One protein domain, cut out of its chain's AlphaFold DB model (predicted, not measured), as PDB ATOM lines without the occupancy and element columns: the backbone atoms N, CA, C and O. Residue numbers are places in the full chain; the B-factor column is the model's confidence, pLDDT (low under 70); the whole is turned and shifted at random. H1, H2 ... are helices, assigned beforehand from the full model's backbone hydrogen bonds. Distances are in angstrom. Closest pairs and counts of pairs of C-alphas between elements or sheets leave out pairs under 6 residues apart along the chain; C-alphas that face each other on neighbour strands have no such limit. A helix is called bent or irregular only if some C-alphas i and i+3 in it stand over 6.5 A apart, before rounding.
ATOM      1  N   SER A 123     -47.460  50.282 -36.494       94.00
ATOM      2  CA  SER A 123     -46.501  50.370 -37.603       94.00
ATOM      3  C   SER A 123     -46.116  48.987 -38.138       94.00
ATOM      4  O   SER A 123     -46.152  48.762 -39.347       94.00
ATOM      5  N   THR A 124     -45.829  48.033 -37.249       95.69
ATOM      6  CA  THR A 124     -45.571  46.631 -37.605       95.69
ATOM      7  C   THR A 124     -46.772  46.014 -38.318       95.69
ATOM      8  O   THR A 124     -46.601  45.374 -39.352       95.69
ATOM      9  N   MET A 125     -47.991  46.240 -37.822       94.94
ATOM     10  CA  MET A 125     -49.214  45.739 -38.458       94.94
ATOM     11  C   MET A 125     -49.437  46.338 -39.846       94.94
ATOM     12  O   MET A 125     -49.814  45.619 -40.765       94.94
ATOM     13  N   ALA A 126     -49.173  47.632 -40.021       94.31
ATOM     14  CA  ALA A 126     -49.219  48.304 -41.314       94.31
ATOM     15  C   ALA A 126     -48.254  47.657 -42.325       94.31
ATOM     16  O   ALA A 126     -48.663  47.290 -43.429       94.31
ATOM     17  N   LEU A 127     -46.991  47.449 -41.933       95.94
ATOM     18  CA  LEU A 127     -45.993  46.768 -42.764       95.94
ATOM     19  C   LEU A 127     -46.403  45.321 -43.063       95.94
ATOM     20  O   LEU A 127     -46.336  44.881 -44.210       95.94
ATOM     21  N   PHE A 128     -46.875  44.589 -42.056       96.88
ATOM     22  CA  PHE A 128     -47.319  43.210 -42.210       96.88
ATOM     23  C   PHE A 128     -48.504  43.094 -43.177       96.88
ATOM     24  O   PHE A 128     -48.485  42.249 -44.069       96.88
ATOM     25  N   ARG A 129     -49.506  43.976 -43.070       94.94
ATOM     26  CA  ARG A 129     -50.650  44.002 -43.992       94.94
ATOM     27  C   ARG A 129     -50.219  44.322 -45.409       94.94
ATOM     28  O   ARG A 129     -50.674  43.650 -46.329       94.94
ATOM     29  N   GLN A 130     -49.325  45.295 -45.603       93.19
ATOM     30  CA  GLN A 130     -48.772  45.568 -46.931       93.19
ATOM     31  C   GLN A 130     -48.095  44.325 -47.513       93.19
ATOM     32  O   GLN A 130     -48.376  43.969 -48.656       93.19
ATOM     33  N   LEU A 131     -47.276  43.625 -46.721       95.00
ATOM     34  CA  LEU A 131     -46.654  42.373 -47.148       95.00
ATOM     35  C   LEU A 131     -47.704  41.307 -47.493       95.00
ATOM     36  O   LEU A 131     -47.606  40.691 -48.552       95.00
ATOM     37  N   ALA A 132     -48.731  41.121 -46.659       94.88
ATOM     38  CA  ALA A 132     -49.840  40.219 -46.955       94.88
ATOM     39  C   ALA A 132     -50.501  40.594 -48.288       94.88
ATOM     40  O   ALA A 132     -50.605  39.757 -49.175       94.88
ATOM     41  N   GLY A 133     -50.818  41.872 -48.504       91.88
ATOM     42  CA  GLY A 133     -51.336  42.374 -49.775       91.88
ATOM     43  C   GLY A 133     -50.495  41.939 -50.979       91.88
ATOM     44  O   GLY A 133     -51.056  41.498 -51.978       91.88
ATOM     45  N   MET A 134     -49.165  41.983 -50.860       90.31
ATOM     46  CA  MET A 134     -48.228  41.563 -51.908       90.31
ATOM     47  C   MET A 134     -48.252  40.054 -52.162       90.31
ATOM     48  O   MET A 134     -48.278  39.639 -53.319       90.31
ATOM     49  N   TYR A 135     -48.321  39.237 -51.109       92.75
ATOM     50  CA  TYR A 135     -48.506  37.784 -51.229       92.75
ATOM     51  C   TYR A 135     -49.867  37.403 -51.828       92.75
ATOM     52  O   TYR A 135     -50.012  36.358 -52.459       92.75
ATOM     53  N   GLY A 136     -50.875  38.253 -51.659       88.88
ATOM     54  CA  GLY A 136     -52.207  38.029 -52.204       88.88
ATOM     55  C   GLY A 136     -52.300  38.256 -53.704       88.88
ATOM     56  O   GLY A 136     -53.246  37.774 -54.319       88.88
ATOM     57  N   ARG A 137     -51.359  38.989 -54.306       86.12
ATOM     58  CA  ARG A 137     -51.437  39.366 -55.721       86.12
ATOM     59  C   ARG A 137     -51.331  38.138 -56.618       86.12
ATOM     60  O   ARG A 137     -50.606  37.194 -56.329       86.12
ATOM     61  N   ALA A 138     -52.042  38.170 -57.737       72.50
ATOM     62  CA  ALA A 138     -51.853  37.246 -58.848       72.50
ATOM     63  C   ALA A 138     -51.471  38.072 -60.079       72.50
ATOM     64  O   ALA A 138     -52.283  38.274 -60.980       72.50
ATOM     65  N   ALA A 148     -53.203  53.517 -60.537       72.62
ATOM     66  CA  ALA A 148     -54.069  54.214 -59.583       72.62
ATOM     67  C   ALA A 148     -54.872  53.250 -58.689       72.62
ATOM     68  O   ALA A 148     -54.868  53.385 -57.465       72.62
ATOM     69  N   SER A 149     -55.500  52.219 -59.271       74.62
ATOM     70  CA  SER A 149     -56.242  51.206 -58.499       74.62
ATOM     71  C   SER A 149     -55.327  50.412 -57.555       74.62
ATOM     72  O   SER A 149     -55.705  50.096 -56.424       74.62
ATOM     73  N   ARG A 150     -54.086  50.145 -57.988       76.56
ATOM     74  CA  ARG A 150     -53.061  49.449 -57.197       76.56
ATOM     75  C   ARG A 150     -52.575  50.305 -56.035       76.56
ATOM     76  O   ARG A 150     -52.397  49.776 -54.938       76.56
ATOM     77  N   LEU A 151     -52.406  51.609 -56.248       77.38
ATOM     78  CA  LEU A 151     -52.056  52.552 -55.191       77.38
ATOM     79  C   LEU A 151     -53.166  52.630 -54.139       77.38
ATOM     80  O   LEU A 151     -52.897  52.422 -52.959       77.38
ATOM     81  N   LEU A 152     -54.420  52.824 -54.559       80.31
ATOM     82  CA  LEU A 152     -55.570  52.863 -53.650       80.31
ATOM     83  C   LEU A 152     -55.734  51.554 -52.869       80.31
ATOM     84  O   LEU A 152     -55.958  51.571 -51.660       80.31
ATOM     85  N   THR A 153     -55.561  50.413 -53.536       82.44
ATOM     86  CA  THR A 153     -55.567  49.093 -52.889       82.44
ATOM     87  C   THR A 153     -54.462  48.991 -51.840       82.44
ATOM     88  O   THR A 153     -54.722  48.575 -50.713       82.44
ATOM     89  N   SER A 154     -53.248  49.431 -52.173       82.06
ATOM     90  CA  SER A 154     -52.101  49.404 -51.258       82.06
ATOM     91  C   SER A 154     -52.313  50.311 -50.043       82.06
ATOM     92  O   SER A 154     -51.970  49.920 -48.929       82.06
ATOM     93  N   LEU A 155     -52.923  51.486 -50.233       83.44
ATOM     94  CA  LEU A 155     -53.274  52.405 -49.147       83.44
ATOM     95  C   LEU A 155     -54.359  51.821 -48.237       83.44
ATOM     96  O   LEU A 155     -54.222  51.863 -47.018       83.44
ATOM     97  N   ARG A 156     -55.405  51.205 -48.799       84.69
ATOM     98  CA  ARG A 156     -56.450  50.540 -48.002       84.69
ATOM     99  C   ARG A 156     -55.897  49.379 -47.182       84.69
ATOM    100  O   ARG A 156     -56.256  49.229 -46.017       84.69
ATOM    101  N   VAL A 157     -55.006  48.582 -47.775       85.81
ATOM    102  CA  VAL A 157     -54.315  47.492 -47.077       85.81
ATOM    103  C   VAL A 157     -53.418  48.025 -45.960       85.81
ATOM    104  O   VAL A 157     -53.422  47.467 -44.866       85.81
ATOM    105  N   LEU A 158     -52.694  49.118 -46.210       86.62
ATOM    106  CA  LEU A 158     -51.853  49.779 -45.215       86.62
ATOM    107  C   LEU A 158     -52.667  50.265 -44.008       86.62
ATOM    108  O   LEU A 158     -52.296  49.982 -42.870       86.62
ATOM    109  N   VAL A 159     -53.773  50.973 -44.257       88.62
ATOM    110  CA  VAL A 159     -54.637  51.527 -43.203       88.62
ATOM    111  C   VAL A 159     -55.323  50.412 -42.411       88.62
ATOM    112  O   VAL A 159     -55.429  50.496 -41.190       88.62
ATOM    113  N   GLY A 160     -55.754  49.338 -43.077       86.19
ATOM    114  CA  GLY A 160     -56.342  48.182 -42.399       86.19
ATOM    115  C   GLY A 160     -57.734  48.445 -41.815       86.19
ATOM    116  O   GLY A 160     -58.105  47.821 -40.826       86.19
ATOM    117  N   VAL A 161     -58.501  49.366 -42.408       86.06
ATOM    118  CA  VAL A 161     -59.881  49.685 -42.008       86.06
ATOM    119  C   VAL A 161     -60.854  49.275 -43.112       86.06
ATOM    120  O   VAL A 161     -60.568  49.411 -44.303       86.06
ATOM    121  N   GLY A 162     -62.019  48.768 -42.707       90.38
ATOM    122  CA  GLY A 162     -63.077  48.332 -43.615       90.38
ATOM    123  C   GLY A 162     -62.789  46.984 -44.275       90.38
ATOM    124  O   GLY A 162     -62.108  46.125 -43.709       90.38
ATOM    125  N   THR A 163     -63.358  46.780 -45.462       91.19
ATOM    126  CA  THR A 163     -63.230  45.538 -46.237       91.19
ATOM    127  C   THR A 163     -61.852  45.426 -46.877       91.19
ATOM    128  O   THR A 163     -61.379  46.390 -47.499       91.19
ATOM    129  N   VAL A 164     -61.234  44.245 -46.761       89.75
ATOM    130  CA  VAL A 164     -60.014  43.901 -47.497       89.75
ATOM    131  C   VAL A 164     -60.293  44.086 -48.990       89.75
ATOM    132  O   VAL A 164     -61.273  43.535 -49.491       89.75
ATOM    133  N   PRO A 165     -59.487  44.879 -49.718       85.00
ATOM    134  CA  PRO A 165     -59.689  45.054 -51.150       85.00
ATOM    135  C   PRO A 165     -59.677  43.714 -51.895       85.00
ATOM    136  O   PRO A 165     -58.970  42.786 -51.502       85.00
ATOM    137  N   ALA A 166     -60.412  43.623 -53.003       81.88
ATOM    138  CA  ALA A 166     -60.436  42.432 -53.847       81.88
ATOM    139  C   ALA A 166     -59.097  42.261 -54.594       81.88
ATOM    140  O   ALA A 166     -58.953  42.662 -55.745       81.88
ATOM    141  N   ILE A 167     -58.094  41.690 -53.919       81.00
ATOM    142  CA  ILE A 167     -56.752  41.460 -54.482       81.00
ATOM    143  C   ILE A 167     -56.793  40.363 -55.561       81.00
ATOM    144  O   ILE A 167     -56.039  40.407 -56.535       81.00
ATOM    145  N   ARG A 168     -57.695  39.385 -55.408       84.44
ATOM    146  CA  ARG A 168     -57.974  38.316 -56.372       84.44
ATOM    147  C   ARG A 168     -59.473  38.072 -56.457       84.44
ATOM    148  O   ARG A 168     -60.165  38.178 -55.451       84.44
ATOM    149  N   ALA A 169     -59.947  37.679 -57.636       83.38
ATOM    150  CA  ALA A 169     -61.362  37.386 -57.860       83.38
ATOM    151  C   ALA A 169     -61.877  36.218 -57.002       83.38
ATOM    152  O   ALA A 169     -63.041  36.208 -56.626       83.38
ATOM    153  N   ASP A 170     -61.018  35.247 -56.670       87.31
ATOM    154  CA  ASP A 170     -61.412  34.106 -55.845       87.31
ATOM    155  C   ASP A 170     -61.413  34.413 -54.339       87.31
ATOM    156  O   ASP A 170     -61.912  33.605 -53.557       87.31
ATOM    157  N   PHE A 171     -60.852  35.541 -53.897       92.12
ATOM    158  CA  PHE A 171     -60.795  35.871 -52.473       92.12
ATOM    159  C   PHE A 171     -62.185  36.220 -51.927       92.12
ATOM    160  O   PHE A 171     -62.957  36.895 -52.608       92.12
ATOM    161  N   PRO A 172     -62.519  35.779 -50.700       93.62
ATOM    162  CA  PRO A 172     -63.792  36.131 -50.099       93.62
ATOM    163  C   PRO A 172     -63.816  37.610 -49.690       93.62
ATOM    164  O   PRO A 172     -62.780  38.267 -49.586       93.62
ATOM    165  N   GLN A 173     -65.009  38.121 -49.402       93.75
ATOM    166  CA  GLN A 173     -65.181  39.445 -48.812       93.75
ATOM    167  C   GLN A 173     -65.119  39.336 -47.286       93.75
ATOM    168  O   GLN A 173     -65.931  38.642 -46.681       93.75
ATOM    169  N   ALA A 174     -64.169  40.026 -46.659       94.88
ATOM    170  CA  ALA A 174     -64.082  40.135 -45.204       94.88
ATOM    171  C   ALA A 174     -63.494  41.492 -44.802       94.88
ATOM    172  O   ALA A 174     -62.679  42.069 -45.528       94.88
ATOM    173  N   SER A 175     -63.892  42.008 -43.640       95.50
ATOM    174  CA  SER A 175     -63.286  43.212 -43.067       95.50
ATOM    175  C   SER A 175     -62.039  42.883 -42.262       95.50
ATOM    176  O   SER A 175     -61.959  41.815 -41.662       95.50
ATOM    177  N   PHE A 176     -61.082  43.811 -42.191       93.50
ATOM    178  CA  PHE A 176     -59.904  43.646 -41.330       93.50
ATOM    179  C   PHE A 176     -60.310  43.333 -39.884       93.50
ATOM    180  O   PHE A 176     -59.786  42.400 -39.288       93.50
ATOM    181  N   ALA A 177     -61.325  44.026 -39.358       93.81
ATOM    182  CA  ALA A 177     -61.862  43.762 -38.025       93.81
ATOM    183  C   ALA A 177     -62.465  42.352 -37.875       93.81
ATOM    184  O   ALA A 177     -62.372  41.759 -36.806       93.81
ATOM    185  N   ALA A 178     -63.089  41.792 -38.918       94.88
ATOM    186  CA  ALA A 178     -63.556  40.406 -38.883       94.88
ATOM    187  C   ALA A 178     -62.379  39.420 -38.830       94.88
ATOM    188  O   ALA A 178     -62.414  38.490 -38.035       94.88
ATOM    189  N   ILE A 179     -61.313  39.664 -39.597       94.62
ATOM    190  CA  ILE A 179     -60.108  38.814 -39.610       94.62
ATOM    191  C   ILE A 179     -59.430  38.787 -38.238       94.62
ATOM    192  O   ILE A 179     -59.037  37.721 -37.775       94.62
ATOM    193  N   GLU A 180     -59.301  39.943 -37.579       92.12
ATOM    194  CA  GLU A 180     -58.660  40.030 -36.258       92.12
ATOM    195  C   GLU A 180     -59.509  39.388 -35.142       92.12
ATOM    196  O   GLU A 180     -58.951  38.961 -34.131       92.12
ATOM    197  N   ARG A 181     -60.839  39.289 -35.323       91.62
ATOM    198  CA  ARG A 181     -61.744  38.578 -34.399       91.62
ATOM    199  C   ARG A 181     -61.640  37.060 -34.518       91.62
ATOM    200  O   ARG A 181     -61.828  36.371 -33.517       91.62
ATOM    201  N   VAL A 182     -61.313  36.541 -35.705       91.25
ATOM    202  CA  VAL A 182     -61.057  35.107 -35.871       91.25
ATOM    203  C   VAL A 182     -59.862  34.722 -35.008       91.25
ATOM    204  O   VAL A 182     -58.762  35.267 -35.135       91.25
ATOM    205  N   SER A 183     -60.082  33.764 -34.119       86.56
ATOM    206  CA  SER A 183     -59.107  33.359 -33.116       86.56
ATOM    207  C   SER A 183     -59.097  31.842 -32.942       86.56
ATOM    208  O   SER A 183     -59.828  31.112 -33.608       86.56
ATOM    209  N   GLY A 184     -58.219  31.354 -32.070       83.50
ATOM    210  CA  GLY A 184     -58.045  29.931 -31.810       83.50
ATOM    211  C   GLY A 184     -56.846  29.325 -32.533       83.50
ATOM    212  O   GLY A 184     -56.288  29.897 -33.471       83.50
ATOM    213  N   LEU A 185     -56.441  28.159 -32.035       86.44
ATOM    214  CA  LEU A 185     -55.343  27.378 -32.588       86.44
ATOM    215  C   LEU A 185     -55.756  26.752 -33.921       86.44
ATOM    216  O   LEU A 185     -56.928  26.441 -34.146       86.44
ATOM    217  N   LEU A 186     -54.773  26.518 -34.789       89.19
ATOM    218  CA  LEU A 186     -55.001  25.682 -35.961       89.19
ATOM    219  C   LEU A 186     -55.401  24.265 -35.526       89.19
ATOM    220  O   LEU A 186     -54.794  23.723 -34.597       89.19
ATOM    221  N   PRO A 187     -56.354  23.624 -36.223       92.38
ATOM    222  CA  PRO A 187     -56.649  22.223 -35.971       92.38
ATOM    223  C   PRO A 187     -55.399  21.354 -36.234       92.38
ATOM    224  O   PRO A 187     -54.597  21.695 -37.114       92.38
ATOM    225  N   PRO A 188     -55.229  20.216 -35.533       92.38
ATOM    226  CA  PRO A 188     -54.033  19.368 -35.647       92.38
ATOM    227  C   PRO A 188     -53.691  18.940 -37.084       92.38
ATOM    228  O   PRO A 188     -52.520  18.858 -37.461       92.38
ATOM    229  N   GLU A 189     -54.714  18.722 -37.913       93.31
ATOM    230  CA  GLU A 189     -54.562  18.422 -39.338       93.31
ATOM    231  C   GLU A 189     -53.862  19.567 -40.094       93.31
ATOM    232  O   GLU A 189     -52.874  19.339 -40.795       93.31
ATOM    233  N   ALA A 190     -54.303  20.817 -39.899       94.19
ATOM    234  CA  ALA A 190     -53.648  21.992 -40.480       94.19
ATOM    235  C   ALA A 190     -52.210  22.144 -39.982       94.19
ATOM    236  O   ALA A 190     -51.308  22.393 -40.783       94.19
ATOM    237  N   ALA A 191     -51.986  21.974 -38.676       94.62
ATOM    238  CA  ALA A 191     -50.648  22.065 -38.100       94.62
ATOM    239  C   ALA A 191     -49.701  21.025 -38.724       94.62
ATOM    240  O   ALA A 191     -48.564  21.346 -39.059       94.62
ATOM    241  N   THR A 192     -50.185  19.809 -38.979       94.75
ATOM    242  CA  THR A 192     -49.409  18.747 -39.637       94.75
ATOM    243  C   THR A 192     -49.047  19.110 -41.082       94.75
ATOM    244  O   THR A 192     -47.906  18.903 -41.506       94.75
ATOM    245  N   VAL A 193     -49.987  19.681 -41.843       94.81
ATOM    246  CA  VAL A 193     -49.735  20.147 -43.219       94.81
ATOM    247  C   VAL A 193     -48.695  21.267 -43.237       94.81
ATOM    248  O   VAL A 193     -47.758  21.221 -44.038       94.81
ATOM    249  N   LEU A 194     -48.816  22.251 -42.344       96.56
ATOM    250  CA  LEU A 194     -47.861  23.356 -42.267       96.56
ATOM    251  C   LEU A 194     -46.483  22.898 -41.772       96.56
ATOM    252  O   LEU A 194     -45.474  23.311 -42.337       96.56
ATOM    253  N   ALA A 195     -46.414  21.994 -40.791       97.19
ATOM    254  CA  ALA A 195     -45.151  21.392 -40.366       97.19
ATOM    255  C   ALA A 195     -44.457  20.708 -41.553       97.19
ATOM    256  O   ALA A 195     -43.297  20.986 -41.848       97.19
ATOM    257  N   ARG A 196     -45.190  19.883 -42.312       96.12
ATOM    258  CA  ARG A 196     -44.669  19.227 -43.522       96.12
ATOM    259  C   ARG A 196     -44.169  20.228 -44.560       96.12
ATOM    260  O   ARG A 196     -43.141  19.974 -45.188       96.12
ATOM    261  N   TYR A 197     -44.869  21.347 -44.740       96.75
ATOM    262  CA  TYR A 197     -44.427  22.422 -45.625       96.75
ATOM    263  C   TYR A 197     -43.034  22.934 -45.233       96.75
ATOM    264  O   TYR A 197     -42.126  22.875 -46.061       96.75
ATOM    265  N   TYR A 198     -42.827  23.341 -43.977       98.19
ATOM    266  CA  TYR A 198     -41.521  23.834 -43.516       98.19
ATOM    267  C   TYR A 198     -40.420  22.788 -43.647       98.19
ATOM    268  O   TYR A 198     -39.367  23.077 -44.209       98.19
ATOM    269  N   ARG A 199     -40.693  21.548 -43.234       97.56
ATOM    270  CA  ARG A 199     -39.747  20.435 -43.381       97.56
ATOM    271  C   ARG A 199     -39.348  20.198 -44.838       97.56
ATOM    272  O   ARG A 199     -38.182  19.978 -45.142       97.56
ATOM    273  N   THR A 200     -40.292  20.334 -45.770       95.69
ATOM    274  CA  THR A 200     -40.013  20.243 -47.214       95.69
ATOM    275  C   THR A 200     -39.158  21.416 -47.707       95.69
ATOM    276  O   THR A 200     -38.263  21.228 -48.535       95.69
ATOM    277  N   ARG A 201     -39.378  22.634 -47.190       96.31
ATOM    278  CA  ARG A 201     -38.533  23.797 -47.513       96.31
ATOM    279  C   ARG A 201     -37.109  23.597 -46.986       96.31
ATOM    280  O   ARG A 201     -36.172  23.838 -47.738       96.31
ATOM    281  N   PHE A 202     -36.945  23.059 -45.777       97.31
ATOM    282  CA  PHE A 202     -35.632  22.711 -45.229       97.31
ATOM    283  C   PHE A 202     -34.938  21.607 -46.026       97.31
ATOM    284  O   PHE A 202     -33.805  21.794 -46.459       97.31
ATOM    285  N   ALA A 203     -35.635  20.507 -46.314       93.88
ATOM    286  CA  ALA A 203     -35.081  19.394 -47.081       93.88
ATOM    287  C   ALA A 203     -34.648  19.796 -48.502       93.88
ATOM    288  O   ALA A 203     -33.665  19.273 -49.018       93.88
ATOM    289  N   SER A 204     -35.368  20.726 -49.136       92.44
ATOM    290  CA  SER A 204     -35.046  21.186 -50.494       92.44
ATOM    291  C   SER A 204     -33.983  22.284 -50.551       92.44
ATOM    292  O   SER A 204     -33.488  22.562 -51.640       92.44
ATOM    293  N   LEU A 205     -33.658  22.935 -49.425       93.88
ATOM    294  CA  LEU A 205     -32.762  24.101 -49.355       93.88
ATOM    295  C   LEU A 205     -33.195  25.280 -50.260       93.88
ATOM    296  O   LEU A 205     -32.448  26.230 -50.468       93.88
ATOM    297  N   GLY A 206     -34.433  25.262 -50.769       91.12
ATOM    298  CA  GLY A 206     -34.966  26.233 -51.732       91.12
ATOM    299  C   GLY A 206     -35.491  27.524 -51.100       91.12
ATOM    300  O   GLY A 206     -36.504  28.061 -51.545       91.12
ATOM    301  N   PHE A 207     -34.890  27.983 -50.005       95.44
ATOM    302  CA  PHE A 207     -35.295  29.207 -49.301       95.44
ATOM    303  C   PHE A 207     -34.180  30.252 -49.211       95.44
ATOM    304  O   PHE A 207     -34.417  31.317 -48.661       95.44
ATOM    305  N   PHE A 208     -33.003  29.989 -49.781       95.69
ATOM    306  CA  PHE A 208     -31.869  30.914 -49.847       95.69
ATOM    307  C   PHE A 208     -31.137  30.769 -51.191       95.69
ATOM    308  O   PHE A 208     -31.503  29.930 -52.024       95.69
ATOM    309  N   GLY A 209     -30.121  31.601 -51.428       93.44
ATOM    310  CA  GLY A 209     -29.332  31.583 -52.658       93.44
ATOM    311  C   GLY A 209     -30.203  31.781 -53.905       93.44
ATOM    312  O   GLY A 209     -31.187  32.528 -53.854       93.44
ATOM    313  N   PRO A 210     -29.905  31.104 -55.029       89.88
ATOM    314  CA  PRO A 210     -30.688  31.224 -56.263       89.88
ATOM    315  C   PRO A 210     -32.179  30.886 -56.102       89.88
ATOM    316  O   PRO A 210     -33.018  31.462 -56.788       89.88
ATOM    317  N   GLY A 211     -32.530  30.001 -55.160       89.31
ATOM    318  CA  GLY A 211     -33.924  29.651 -54.859       89.31
ATOM    319  C   GLY A 211     -34.712  30.765 -54.159       89.31
ATOM    320  O   GLY A 211     -35.938  30.690 -54.071       89.31
ATOM    321  N   TYR A 212     -34.026  31.797 -53.662       94.50
ATOM    322  CA  TYR A 212     -34.629  32.940 -52.989       94.50
ATOM    323  C   TYR A 212     -33.852  34.227 -53.285       94.50
ATOM    324  O   TYR A 212     -33.216  34.819 -52.416       94.50
ATOM    325  N   TYR A 213     -33.908  34.663 -54.545       93.62
ATOM    326  CA  TYR A 213     -33.408  35.968 -54.998       93.62
ATOM    327  C   TYR A 213     -31.914  36.242 -54.727       93.62
ATOM    328  O   TYR A 213     -31.516  37.391 -54.531       93.62
ATOM    329  N   GLY A 214     -31.087  35.196 -54.660       92.44
ATOM    330  CA  GLY A 214     -29.657  35.310 -54.364       92.44
ATOM    331  C   GLY A 214     -29.344  35.720 -52.920       92.44
ATOM    332  O   GLY A 214     -28.273  36.258 -52.667       92.44
ATOM    333  N   ARG A 215     -30.278  35.535 -51.977       94.31
ATOM    334  CA  ARG A 215     -30.128  35.980 -50.579       94.31
ATOM    335  C   ARG A 215     -29.263  35.036 -49.746       94.31
ATOM    336  O   ARG A 215     -29.139  33.854 -50.069       94.31
ATOM    337  N   SER A 216     -28.729  35.561 -48.643       96.56
ATOM    338  CA  SER A 216     -28.012  34.770 -47.643       96.56
ATOM    339  C   SER A 216     -28.915  33.711 -46.995       96.56
ATOM    340  O   SER A 216     -30.150  33.771 -47.083       96.56
ATOM    341  N   TYR A 217     -28.300  32.729 -46.337       97.50
ATOM    342  CA  TYR A 217     -29.011  31.676 -45.621       97.50
ATOM    343  C   TYR A 217     -29.945  32.242 -44.541       97.50
ATOM    344  O   TYR A 217     -31.125  31.885 -44.519       97.50
ATOM    345  N   LEU A 218     -29.454  33.139 -43.675       97.38
ATOM    346  CA  LEU A 218     -30.262  33.715 -42.594       97.38
ATOM    347  C   LEU A 218     -31.377  34.631 -43.111       97.38
ATOM    348  O   LEU A 218     -32.496  34.555 -42.600       97.38
ATOM    349  N   ASP A 219     -31.128  35.430 -44.152       96.81
ATOM    350  CA  ASP A 219     -32.184  36.238 -44.779       96.81
ATOM    351  C   ASP A 219     -33.311  35.359 -45.313       96.81
ATOM    352  O   ASP A 219     -34.496  35.626 -45.094       96.81
ATOM    353  N   GLY A 220     -32.929  34.298 -46.025       97.50
ATOM    354  CA  GLY A 220     -33.846  33.319 -46.581       97.50
ATOM    355  C   GLY A 220     -34.638  32.582 -45.507       97.50
ATOM    356  O   GLY A 220     -35.859  32.448 -45.606       97.50
ATOM    357  N   LEU A 221     -33.957  32.140 -44.446       98.38
ATOM    358  CA  LEU A 221     -34.568  31.451 -43.314       98.38
ATOM    359  C   LEU A 221     -35.587  32.342 -42.606       98.38
ATOM    360  O   LEU A 221     -36.727  31.931 -42.408       98.38
ATOM    361  N   ASN A 222     -35.208  33.571 -42.255       98.25
ATOM    362  CA  ASN A 222     -36.107  34.489 -41.566       98.25
ATOM    363  C   ASN A 222     -37.298  34.876 -42.451       98.25
ATOM    364  O   ASN A 222     -38.429  34.977 -41.972       98.25
ATOM    365  N   ALA A 223     -37.079  35.020 -43.759       98.00
ATOM    366  CA  ALA A 223     -38.157  35.232 -44.712       98.00
ATOM    367  C   ALA A 223     -39.109  34.033 -44.814       98.00
ATOM    368  O   ALA A 223     -40.323  34.222 -44.926       98.00
ATOM    369  N   LEU A 224     -38.573  32.809 -44.777       98.44
ATOM    370  CA  LEU A 224     -39.362  31.586 -44.717       98.44
ATOM    371  C   LEU A 224     -40.156  31.531 -43.411       98.44
ATOM    372  O   LEU A 224     -41.350  31.265 -43.446       98.44
ATOM    373  N   LEU A 225     -39.553  31.837 -42.265       98.56
ATOM    374  CA  LEU A 225     -40.242  31.871 -40.974       98.56
ATOM    375  C   LEU A 225     -41.359  32.934 -40.949       98.56
ATOM    376  O   LEU A 225     -42.460  32.655 -40.474       98.56
ATOM    377  N   LEU A 226     -41.150  34.100 -41.570       98.50
ATOM    378  CA  LEU A 226     -42.172  35.143 -41.742       98.50
ATOM    379  C   LEU A 226     -43.394  34.683 -42.560       98.50
ATOM    380  O   LEU A 226     -44.471  35.275 -42.448       98.50
ATOM    381  N   THR A 227     -43.290  33.600 -43.338       98.44
ATOM    382  CA  THR A 227     -44.470  33.011 -43.994       98.44
ATOM    383  C   THR A 227     -45.486  32.476 -42.989       98.44
ATOM    384  O   THR A 227     -46.670  32.451 -43.303       98.44
ATOM    385  N   TYR A 228     -45.077  32.100 -41.776       98.19
ATOM    386  CA  TYR A 228     -45.983  31.515 -40.791       98.19
ATOM    387  C   TYR A 228     -47.106  32.466 -40.356       98.19
ATOM    388  O   TYR A 228     -48.275  32.119 -40.542       98.19
ATOM    389  N   PRO A 229     -46.823  33.688 -39.857       97.56
ATOM    390  CA  PRO A 229     -47.890  34.633 -39.543       97.56
ATOM    391  C   PRO A 229     -48.719  35.007 -40.782       97.56
ATOM    392  O   PRO A 229     -49.924  35.210 -40.652       97.56
ATOM    393  N   LEU A 230     -48.135  35.028 -41.991       97.69
ATOM    394  CA  LEU A 230     -48.890  35.239 -43.237       97.69
ATOM    395  C   LEU A 230     -49.893  34.108 -43.504       97.69
ATOM    396  O   LEU A 230     -51.052  34.380 -43.815       97.69
ATOM    397  N   LEU A 231     -49.472  32.849 -43.358       98.00
ATOM    398  CA  LEU A 231     -50.333  31.673 -43.511       98.00
ATOM    399  C   LEU A 231     -51.515  31.730 -42.545       98.00
ATOM    400  O   LEU A 231     -52.655  31.493 -42.939       98.00
ATOM    401  N   LEU A 232     -51.250  32.087 -41.290       97.31
ATOM    402  CA  LEU A 232     -52.281  32.200 -40.265       97.31
ATOM    403  C   LEU A 232     -53.237  33.363 -40.532       97.31
ATOM    404  O   LEU A 232     -54.449  33.191 -40.419       97.31
ATOM    405  N   TRP A 233     -52.720  34.521 -40.949       96.88
ATOM    406  CA  TRP A 233     -53.549  35.660 -41.338       96.88
ATOM    407  C   TRP A 233     -54.475  35.309 -42.509       96.88
ATOM    408  O   TRP A 233     -55.672  35.585 -42.455       96.88
ATOM    409  N   TYR A 234     -53.963  34.619 -43.532       97.19
ATOM    410  CA  TYR A 234     -54.780  34.149 -44.651       97.19
ATOM    411  C   TYR A 234     -55.802  33.089 -44.241       97.19
ATOM    412  O   TYR A 234     -56.936  33.125 -44.717       97.19
ATOM    413  N   ALA A 235     -55.445  32.167 -43.346       97.31
ATOM    414  CA  ALA A 235     -56.392  31.184 -42.833       97.31
ATOM    415  C   ALA A 235     -57.547  31.874 -42.086       97.31
ATOM    416  O   ALA A 235     -58.714  31.553 -42.312       97.31
ATOM    417  N   ARG A 236     -57.237  32.891 -41.269       96.81
ATOM    418  CA  ARG A 236     -58.242  33.740 -40.613       96.81
ATOM    419  C   ARG A 236     -59.080  34.525 -41.617       96.81
ATOM    420  O   ARG A 236     -60.288  34.624 -41.449       96.81
ATOM    421  N   PHE A 237     -58.470  35.032 -42.686       96.69
ATOM    422  CA  PHE A 237     -59.180  35.719 -43.762       96.69
ATOM    423  C   PHE A 237     -60.206  34.822 -44.464       96.69
ATOM    424  O   PHE A 237     -61.349  35.237 -44.659       96.69
ATOM    425  N   PHE A 238     -59.840  33.581 -44.788       97.12
ATOM    426  CA  PHE A 238     -60.769  32.625 -45.394       97.12
ATOM    427  C   PHE A 238     -61.864  32.156 -44.429       97.12
ATOM    428  O   PHE A 238     -63.012  31.994 -44.848       97.12
ATOM    429  N   ALA A 239     -61.547  32.013 -43.141       96.94
ATOM    430  CA  ALA A 239     -62.536  31.730 -42.107       96.94
ATOM    431  C   ALA A 239     -63.549  32.874 -41.952       96.94
ATOM    432  O   ALA A 239     -64.751  32.642 -42.085       96.94
ATOM    433  N   ALA A 240     -63.062  34.109 -41.788       96.94
ATOM    434  CA  ALA A 240     -63.884  35.310 -41.648       96.94
ATOM    435  C   ALA A 240     -64.795  35.523 -42.861       96.94
ATOM    436  O   ALA A 240     -65.979  35.813 -42.712       96.94
ATOM    437  N   GLY A 241     -64.258  35.334 -44.068       96.19
ATOM    438  CA  GLY A 241     -65.024  35.433 -45.308       96.19
ATOM    439  C   GLY A 241     -66.109  34.363 -45.468       96.19
ATOM    440  O   GLY A 241     -67.042  34.553 -46.239       96.19
ATOM    441  N   GLY A 242     -66.001  33.254 -44.733       95.56
ATOM    442  CA  GLY A 242     -67.040  32.232 -44.607       95.56
ATOM    443  C   GLY A 242     -67.910  32.381 -43.356       95.56
ATOM    444  O   GLY A 242     -68.618  31.436 -43.024       95.56
ATOM    445  N   GLY A 243     -67.820  33.504 -42.630       95.69
ATOM    446  CA  GLY A 243     -68.598  33.758 -41.412       95.69
ATOM    447  C   GLY A 243     -68.214  32.886 -40.212       95.69
ATOM    448  O   GLY A 243     -69.042  32.670 -39.337       95.69
ATOM    449  N   ARG A 244     -66.990  32.344 -40.182       95.56
ATOM    450  CA  ARG A 244     -66.506  31.464 -39.108       95.56
ATOM    451  C   ARG A 244     -65.537  32.194 -38.189       95.56
ATOM    452  O   ARG A 244     -64.662  32.915 -38.660       95.56
ATOM    453  N   ASP A 245     -65.618  31.881 -36.900       94.06
ATOM    454  CA  ASP A 245     -64.777  32.492 -35.860       94.06
ATOM    455  C   ASP A 245     -63.457  31.749 -35.612       94.06
ATOM    456  O   ASP A 245     -62.608  32.223 -34.855       94.06
ATOM    457  N   ARG A 246     -63.259  30.591 -36.261       93.69
ATOM    458  CA  ARG A 246     -62.038  29.776 -36.165       93.69
ATOM    459  C   ARG A 246     -61.598  29.251 -37.538       93.69
ATOM    460  O   ARG A 246     -62.455  28.837 -38.326       93.69
ATOM    461  N   PRO A 247     -60.284  29.219 -37.832       95.06
ATOM    462  CA  PRO A 247     -59.770  28.641 -39.067       95.06
ATOM    463  C   PRO A 247     -59.846  27.110 -39.049       95.06
ATOM    464  O   PRO A 247     -59.489  26.463 -38.066       95.06
ATOM    465  N   GLY A 248     -60.285  26.524 -40.161       94.56
ATOM    466  CA  GLY A 248     -60.283  25.080 -40.395       94.56
ATOM    467  C   GLY A 248     -59.076  24.611 -41.215       94.56
ATOM    468  O   GLY A 248     -58.286  25.413 -41.719       94.56
ATOM    469  N   ALA A 249     -58.959  23.294 -41.418       95.00
ATOM    470  CA  ALA A 249     -57.885  22.711 -42.229       95.00
ATOM    471  C   ALA A 249     -57.896  23.208 -43.685       95.00
ATOM    472  O   ALA A 249     -56.852  23.562 -44.238       95.00
ATOM    473  N   ALA A 250     -59.088  23.330 -44.276       95.56
ATOM    474  CA  ALA A 250     -59.262  23.853 -45.627       95.56
ATOM    475  C   ALA A 250     -58.741  25.296 -45.780       95.56
ATOM    476  O   ALA A 250     -58.123  25.617 -46.797       95.56
ATOM    477  N   ASP A 251     -58.919  26.148 -44.764       96.81
ATOM    478  CA  ASP A 251     -58.426  27.530 -44.792       96.81
ATOM    479  C   ASP A 251     -56.904  27.582 -44.764       96.81
ATOM    480  O   ASP A 251     -56.301  28.340 -45.522       96.81
ATOM    481  N   ALA A 252     -56.275  26.747 -43.932       95.88
ATOM    482  CA  ALA A 252     -54.821  26.657 -43.845       95.88
ATOM    483  C   ALA A 252     -54.202  26.132 -45.151       95.88
ATOM    484  O   ALA A 252     -53.208  26.677 -45.626       95.88
ATOM    485  N   ILE A 253     -54.811  25.121 -45.783       95.38
ATOM    486  CA  ILE A 253     -54.369  24.598 -47.089       95.38
ATOM    487  C   ILE A 253     -54.512  25.666 -48.182       95.38
ATOM    488  O   ILE A 253     -53.639  25.824 -49.048       95.38
ATOM    489  N   ARG A 254     -55.608  26.430 -48.146       95.56
ATOM    490  CA  ARG A 254     -55.835  27.528 -49.084       95.56
ATOM    491  C   ARG A 254     -54.833  28.664 -48.871       95.56
ATOM    492  O   ARG A 254     -54.246  29.133 -49.845       95.56
ATOM    493  N   ALA A 255     -54.578  29.045 -47.623       96.44
ATOM    494  CA  ALA A 255     -53.551  30.012 -47.244       96.44
ATOM    495  C   ALA A 255     -52.163  29.582 -47.721       96.44
ATOM    496  O   ALA A 255     -51.458  30.366 -48.354       96.44
ATOM    497  N   LEU A 256     -51.815  28.310 -47.518       96.62
ATOM    498  CA  LEU A 256     -50.570  27.728 -48.009       96.62
ATOM    499  C   LEU A 256     -50.428  27.856 -49.521       96.62
ATOM    500  O   LEU A 256     -49.362  28.214 -50.012       96.62
ATOM    501  N   THR A 257     -51.513  27.634 -50.259       93.56
ATOM    502  CA  THR A 257     -51.503  27.789 -51.714       93.56
ATOM    503  C   THR A 257     -51.228  29.232 -52.141       93.56
ATOM    504  O   THR A 257     -50.517  29.435 -53.120       93.56
ATOM    505  N   VAL A 258     -51.755  30.231 -51.425       94.06
ATOM    506  CA  VAL A 258     -51.466  31.650 -51.701       94.06
ATOM    507  C   VAL A 258     -50.002  31.969 -51.407       94.06
ATOM    508  O   VAL A 258     -49.301  32.500 -52.267       94.06
ATOM    509  N   VAL A 259     -49.531  31.609 -50.213       95.62
ATOM    510  CA  VAL A 259     -48.206  32.012 -49.733       95.62
ATOM    511  C   VAL A 259     -47.079  31.309 -50.495       95.62
ATOM    512  O   VAL A 259     -46.165  31.976 -50.981       95.62
ATOM    513  N   ASP A 260     -47.159  29.987 -50.681       94.06
ATOM    514  CA  ASP A 260     -46.125  29.217 -51.392       94.06
ATOM    515  C   ASP A 260     -46.049  29.559 -52.888       94.06
ATOM    516  O   ASP A 260     -44.986  29.468 -53.506       94.06
ATOM    517  N   HIS A 261     -47.161  29.991 -53.492       90.75
ATOM    518  CA  HIS A 261     -47.142  30.404 -54.891       90.75
ATOM    519  C   HIS A 261     -46.261  31.642 -55.114       90.75
ATOM    520  O   HIS A 261     -45.594  31.722 -56.143       90.75
ATOM    521  N   GLN A 262     -46.210  32.560 -54.143       90.62
ATOM    522  CA  GLN A 262     -45.424  33.790 -54.248       90.62
ATOM    523  C   GLN A 262     -44.011  33.672 -53.666       90.62
ATOM    524  O   GLN A 262     -43.074  34.272 -54.201       90.62
ATOM    525  N   HIS A 263     -43.835  32.915 -52.580       93.44
ATOM    526  CA  HIS A 263     -42.587  32.890 -51.818       93.44
ATOM    527  C   HIS A 263     -41.389  32.390 -52.649       93.44
ATOM    528  O   HIS A 263     -41.321  31.217 -53.020       93.44
ATOM    529  N   GLY A 264     -40.431  33.284 -52.923       90.44
ATOM    530  CA  GLY A 264     -39.235  32.993 -53.727       90.44
ATOM    531  C   GLY A 264     -39.467  33.010 -55.240       90.44
ATOM    532  O   GLY A 264     -38.545  32.741 -55.999       90.44
ATOM    533  N   ARG A 265     -40.689  33.324 -55.694       88.56
ATOM    534  CA  ARG A 265     -41.065  33.329 -57.118       88.56
ATOM    535  C   ARG A 265     -41.481  34.700 -57.624       88.56
ATOM    536  O   ARG A 265     -41.212  35.017 -58.775       88.56
ATOM    537  N   ALA A 266     -42.122  35.515 -56.788       88.38
ATOM    538  CA  ALA A 266     -42.587  36.837 -57.195       88.38
ATOM    539  C   ALA A 266     -41.407  37.825 -57.223       88.38
ATOM    540  O   ALA A 266     -40.880  38.126 -56.147       88.38
ATOM    541  N   PRO A 267     -40.999  38.385 -58.380       87.25
ATOM    542  CA  PRO A 267     -39.870  39.323 -58.433       87.25
ATOM    543  C   PRO A 267     -40.125  40.591 -57.616       87.25
ATOM    544  O   PRO A 267     -39.214  41.187 -57.051       87.25
ATOM    545  N   LEU A 268     -41.396  40.980 -57.497       87.06
ATOM    546  CA  LEU A 268     -41.802  42.168 -56.761       87.06
ATOM    547  C   LEU A 268     -41.477  42.075 -55.261       87.06
ATOM    548  O   LEU A 268     -41.169  43.094 -54.652       87.06
ATOM    549  N   LEU A 269     -41.468  40.869 -54.677       90.56
ATOM    550  CA  LEU A 269     -41.065  40.649 -53.279       90.56
ATOM    551  C   LEU A 269     -39.559  40.853 -53.050       90.56
ATOM    552  O   LEU A 269     -39.118  40.942 -51.900       90.56
ATOM    553  N   ASP A 270     -38.773  40.957 -54.120       93.00
ATOM    554  CA  ASP A 270     -37.356  41.294 -54.065       93.00
ATOM    555  C   ASP A 270     -37.066  42.749 -54.464       93.00
ATOM    556  O   ASP A 270     -35.912  43.150 -54.564       93.00
ATOM    557  N   HIS A 271     -38.088  43.590 -54.628       92.56
ATOM    558  CA  HIS A 271     -37.877  45.023 -54.821       92.56
ATOM    559  C   HIS A 271     -37.241  45.663 -53.563       92.56
ATOM    560  O   HIS A 271     -37.593  45.269 -52.448       92.56
ATOM    561  N   PRO A 272     -36.355  46.678 -53.670       93.69
ATOM    562  CA  PRO A 272     -35.676  47.277 -52.514       93.69
ATOM    563  C   PRO A 272     -36.595  47.724 -51.367       93.69
ATOM    564  O   PRO A 272     -36.263  47.537 -50.196       93.69
ATOM    565  N   SER A 273     -37.774  48.270 -51.680       91.69
ATOM    566  CA  SER A 273     -38.782  48.633 -50.671       91.69
ATOM    567  C   SER A 273     -39.317  47.417 -49.907       91.69
ATOM    568  O   SER A 273     -39.484  47.480 -48.691       91.69
ATOM    569  N   GLU A 274     -39.542  46.299 -50.602       92.94
ATOM    570  CA  GLU A 274     -39.991  45.041 -50.000       92.94
ATOM    571  C   GLU A 274     -38.885  44.384 -49.181       92.94
ATOM    572  O   GLU A 274     -39.162  43.837 -48.116       92.94
ATOM    573  N   ARG A 275     -37.624  44.497 -49.617       94.44
ATOM    574  CA  ARG A 275     -36.464  44.049 -48.831       94.44
ATOM    575  C   ARG A 275     -36.385  44.788 -47.497       94.44
ATOM    576  O   ARG A 275     -36.280  44.141 -46.464       94.44
ATOM    577  N   ARG A 276     -36.514  46.123 -47.502       94.94
ATOM    578  CA  ARG A 276     -36.517  46.940 -46.272       94.94
ATOM    579  C   ARG A 276     -37.681  46.586 -45.353       94.94
ATOM    580  O   ARG A 276     -37.485  46.390 -44.160       94.94
ATOM    581  N   ARG A 277     -38.893  46.465 -45.907       95.62
ATOM    582  CA  ARG A 277     -40.075  46.042 -45.143       95.62
ATOM    583  C   ARG A 277     -39.862  44.672 -44.510       95.62
ATOM    584  O   ARG A 277     -40.157  44.494 -43.333       95.62
ATOM    585  N   ARG A 278     -39.359  43.714 -45.289       96.31
ATOM    586  CA  ARG A 278     -39.060  42.368 -44.807       96.31
ATOM    587  C   ARG A 278     -38.030  42.410 -43.691       96.31
ATOM    588  O   ARG A 278     -38.326  41.831 -42.664       96.31
ATOM    589  N   ALA A 279     -36.929  43.148 -43.849       95.88
ATOM    590  CA  ALA A 279     -35.896  43.288 -42.822       95.88
ATOM    591  C   ALA A 279     -36.476  43.718 -41.463       95.88
ATOM    592  O   ALA A 279     -36.167  43.104 -40.447       95.88
ATOM    593  N   VAL A 280     -37.390  44.699 -41.455       97.19
ATOM    594  CA  VAL A 280     -38.106  45.119 -40.233       97.19
ATOM    595  C   VAL A 280     -38.987  43.994 -39.682       97.19
ATOM    596  O   VAL A 280     -38.983  43.725 -38.489       97.19
ATOM    597  N   LEU A 281     -39.753  43.317 -40.540       97.94
ATOM    598  CA  LEU A 281     -40.662  42.245 -40.119       97.94
ATOM    599  C   LEU A 281     -39.942  40.955 -39.693       97.94
ATOM    600  O   LEU A 281     -40.544  40.131 -39.007       97.94
ATOM    601  N   THR A 282     -38.692  40.769 -40.114       97.56
ATOM    602  CA  THR A 282     -37.832  39.635 -39.761       97.56
ATOM    603  C   THR A 282     -36.901  39.916 -38.590       97.56
ATOM    604  O   THR A 282     -36.171  39.015 -38.186       97.56
ATOM    605  N   GLU A 283     -36.914  41.128 -38.033       96.94
ATOM    606  CA  GLU A 283     -36.255  41.395 -36.756       96.94
ATOM    607  C   GLU A 283     -36.785  40.397 -35.705       96.94
ATOM    608  O   GLU A 283     -38.007  40.219 -35.618       96.94
ATOM    609  N   PRO A 284     -35.919  39.747 -34.901       94.94
ATOM    610  CA  PRO A 284     -36.323  38.634 -34.045       94.94
ATOM    611  C   PRO A 284     -37.534  38.929 -33.150       94.94
ATOM    612  O   PRO A 284     -38.478  38.140 -33.113       94.94
ATOM    613  N   ASP A 285     -37.569  40.079 -32.475       94.56
ATOM    614  CA  ASP A 285     -38.673  40.429 -31.571       94.56
ATOM    615  C   ASP A 285     -39.968  40.761 -32.312       94.56
ATOM    616  O   ASP A 285     -41.059  40.349 -31.896       94.56
ATOM    617  N   THR A 286     -39.855  41.447 -33.448       96.81
ATOM    618  CA  THR A 286     -40.987  41.732 -34.328       96.81
ATOM    619  C   THR A 286     -41.585  40.433 -34.882       96.81
ATOM    620  O   THR A 286     -42.803  40.232 -34.817       96.81
ATOM    621  N   LEU A 287     -40.741  39.516 -35.363       97.31
ATOM    622  CA  LEU A 287     -41.163  38.238 -35.925       97.31
ATOM    623  C   LEU A 287     -41.808  37.336 -34.867       97.31
ATOM    624  O   LEU A 287     -42.901  36.816 -35.105       97.31
ATOM    625  N   ARG A 288     -41.199  37.211 -33.676       95.69
ATOM    626  CA  ARG A 288     -41.789  36.482 -32.537       95.69
ATOM    627  C   ARG A 288     -43.167  37.025 -32.182       95.69
ATOM    628  O   ARG A 288     -44.114  36.256 -32.026       95.69
ATOM    629  N   THR A 289     -43.293  38.350 -32.106       95.50
ATOM    630  CA  THR A 289     -44.557  39.015 -31.767       95.50
ATOM    631  C   THR A 289     -45.644  38.699 -32.794       95.50
ATOM    632  O   THR A 289     -46.761  38.357 -32.411       95.50
ATOM    633  N   LEU A 290     -45.330  38.744 -34.093       96.06
ATOM    634  CA  LEU A 290     -46.281  38.392 -35.153       96.06
ATOM    635  C   LEU A 290     -46.665  36.908 -35.120       96.06
ATOM    636  O   LEU A 290     -47.849  36.581 -35.211       96.06
ATOM    637  N   MET A 291     -45.689  36.010 -34.965       95.44
ATOM    638  CA  MET A 291     -45.937  34.570 -34.858       95.44
ATOM    639  C   MET A 291     -46.849  34.242 -33.676       95.44
ATOM    640  O   MET A 291     -47.828  33.523 -33.852       95.44
ATOM    641  N   ALA A 292     -46.582  34.811 -32.500       92.94
ATOM    642  CA  ALA A 292     -47.400  34.595 -31.313       92.94
ATOM    643  C   ALA A 292     -48.784  35.255 -31.422       92.94
ATOM    644  O   ALA A 292     -49.774  34.673 -30.985       92.94
ATOM    645  N   TRP A 293     -48.882  36.446 -32.030       93.38
ATOM    646  CA  TRP A 293     -50.161  37.132 -32.256       93.38
ATOM    647  C   TRP A 293     -51.148  36.281 -33.059       93.38
ATOM    648  O   TRP A 293     -52.339  36.215 -32.727       93.38
ATOM    649  N   TYR A 294     -50.653  35.628 -34.111       93.50
ATOM    650  CA  TYR A 294     -51.491  34.825 -34.992       93.50
ATOM    651  C   TYR A 294     -51.572  33.345 -34.598       93.50
ATOM    652  O   TYR A 294     -52.603  32.720 -34.853       93.50
ATOM    653  N   GLY A 295     -50.506  32.780 -34.028       90.38
ATOM    654  CA  GLY A 295     -50.360  31.343 -33.775       90.38
ATOM    655  C   GLY A 295     -50.938  30.873 -32.450       90.38
ATOM    656  O   GLY A 295     -51.462  29.763 -32.378       90.38
ATOM    657  N   ASN A 296     -50.930  31.733 -31.433       83.62
ATOM    658  CA  ASN A 296     -51.475  31.381 -30.131       83.62
ATOM    659  C   ASN A 296     -52.964  31.716 -30.069       83.62
ATOM    660  O   ASN A 296     -53.439  32.695 -30.661       83.62
TER     661      ASN A 296
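What this domain is: This is residues 123 to 138 and 148 to 296 of the 305 residues of an uncharacterized protein of Armatimonadetes bacterium (UniProt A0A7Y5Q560). A long helix, H5, runs through the middle of a helical body; H6 folds back from it as a hairpin with H4 beyond, making a loose three-helix bundle, while H9 packs along another side of H5 and the short H3 covers part of it towards its last residues. H1 crosses near the middle of H5 about perpendicular to it, with H2 and H8 packed on H1. The printed part has 165 residues with nine named helices, H1 to H9 in order, and no named strand; its class is all helix. It is compact, with a radius of gyration of the C-alphas of 15.0 A, and rounded, spanning 41 by 40 by 30 A.

Where its parts are: Find C-alpha 123 at (-46.501, 50.370, -37.603); from there H1 runs to residue 136, 20.0 A. After the cut, look for H2 at residues 148 to 159, 16.6 A, and H3 at 176 to 181. H4, residues 188 to 204, covers 24.2 A. At C-alpha 217, (-29.011, 31.676, -45.621), H5 begins, and it reaches residue 241 after 36.2 A; it is neither bent nor irregular, but only just: C-alphas 226 and 229 are 6.1 A apart. H6 holds residues 249 to 262, 20.6 A, H7 267 to 270 and H8 272 to 281. H9, residues 284 to 295, ends at C-alpha 295, (-50.360, 31.343, -33.775).

How they stand to each other: Begin with H4, H5 and H6, an up-and-down bundle, each running against the one before it. H5 and H6 form a hairpin and touch at C-alphas 235 and 251, their closest, 4.6 A apart. H4, with residues 189 to 194 alone, touches H6 at a shallow tilt of 24 degrees, closest at C-alphas 190 and 249, 4.6 A; H4 and H5 are near each other. H9 touches residues 226 to 233 of H5, closest at C-alphas 291 and 229, 5.1 A, at a shallow tilt of 27 degrees, the same way. H3 touches H5 about perpendicular, closest at C-alphas 179 and 237, 5.3 A. H1 touches H2, closest at C-alphas 126 and 158, 4.9 A, and H8, closest at C-alphas 127 and 277, 6.4 A. H7 is close to but not clearly touching H1, closest at C-alphas 269 and 134, 7.4 A. Every O i to N i+4 pair is within hydrogen-bond range in H1, H2, H3, H4, H8 and H9, against 18 of 21 in H5 and 9 of 10 in H6; H7 is too short for such a pair.

The domain as a whole: The two C-alphas farthest apart, of Ala 148 and Pro 188, are 42.3 A apart. Residues 139 to 147 are not printed, and C-alphas 138 and 148 stand 17.1 A apart across the cut. The links H2 to H3 and H4 to H5 are long. The mean pLDDT of the printed part is 92.7, and no printed residue is under 70.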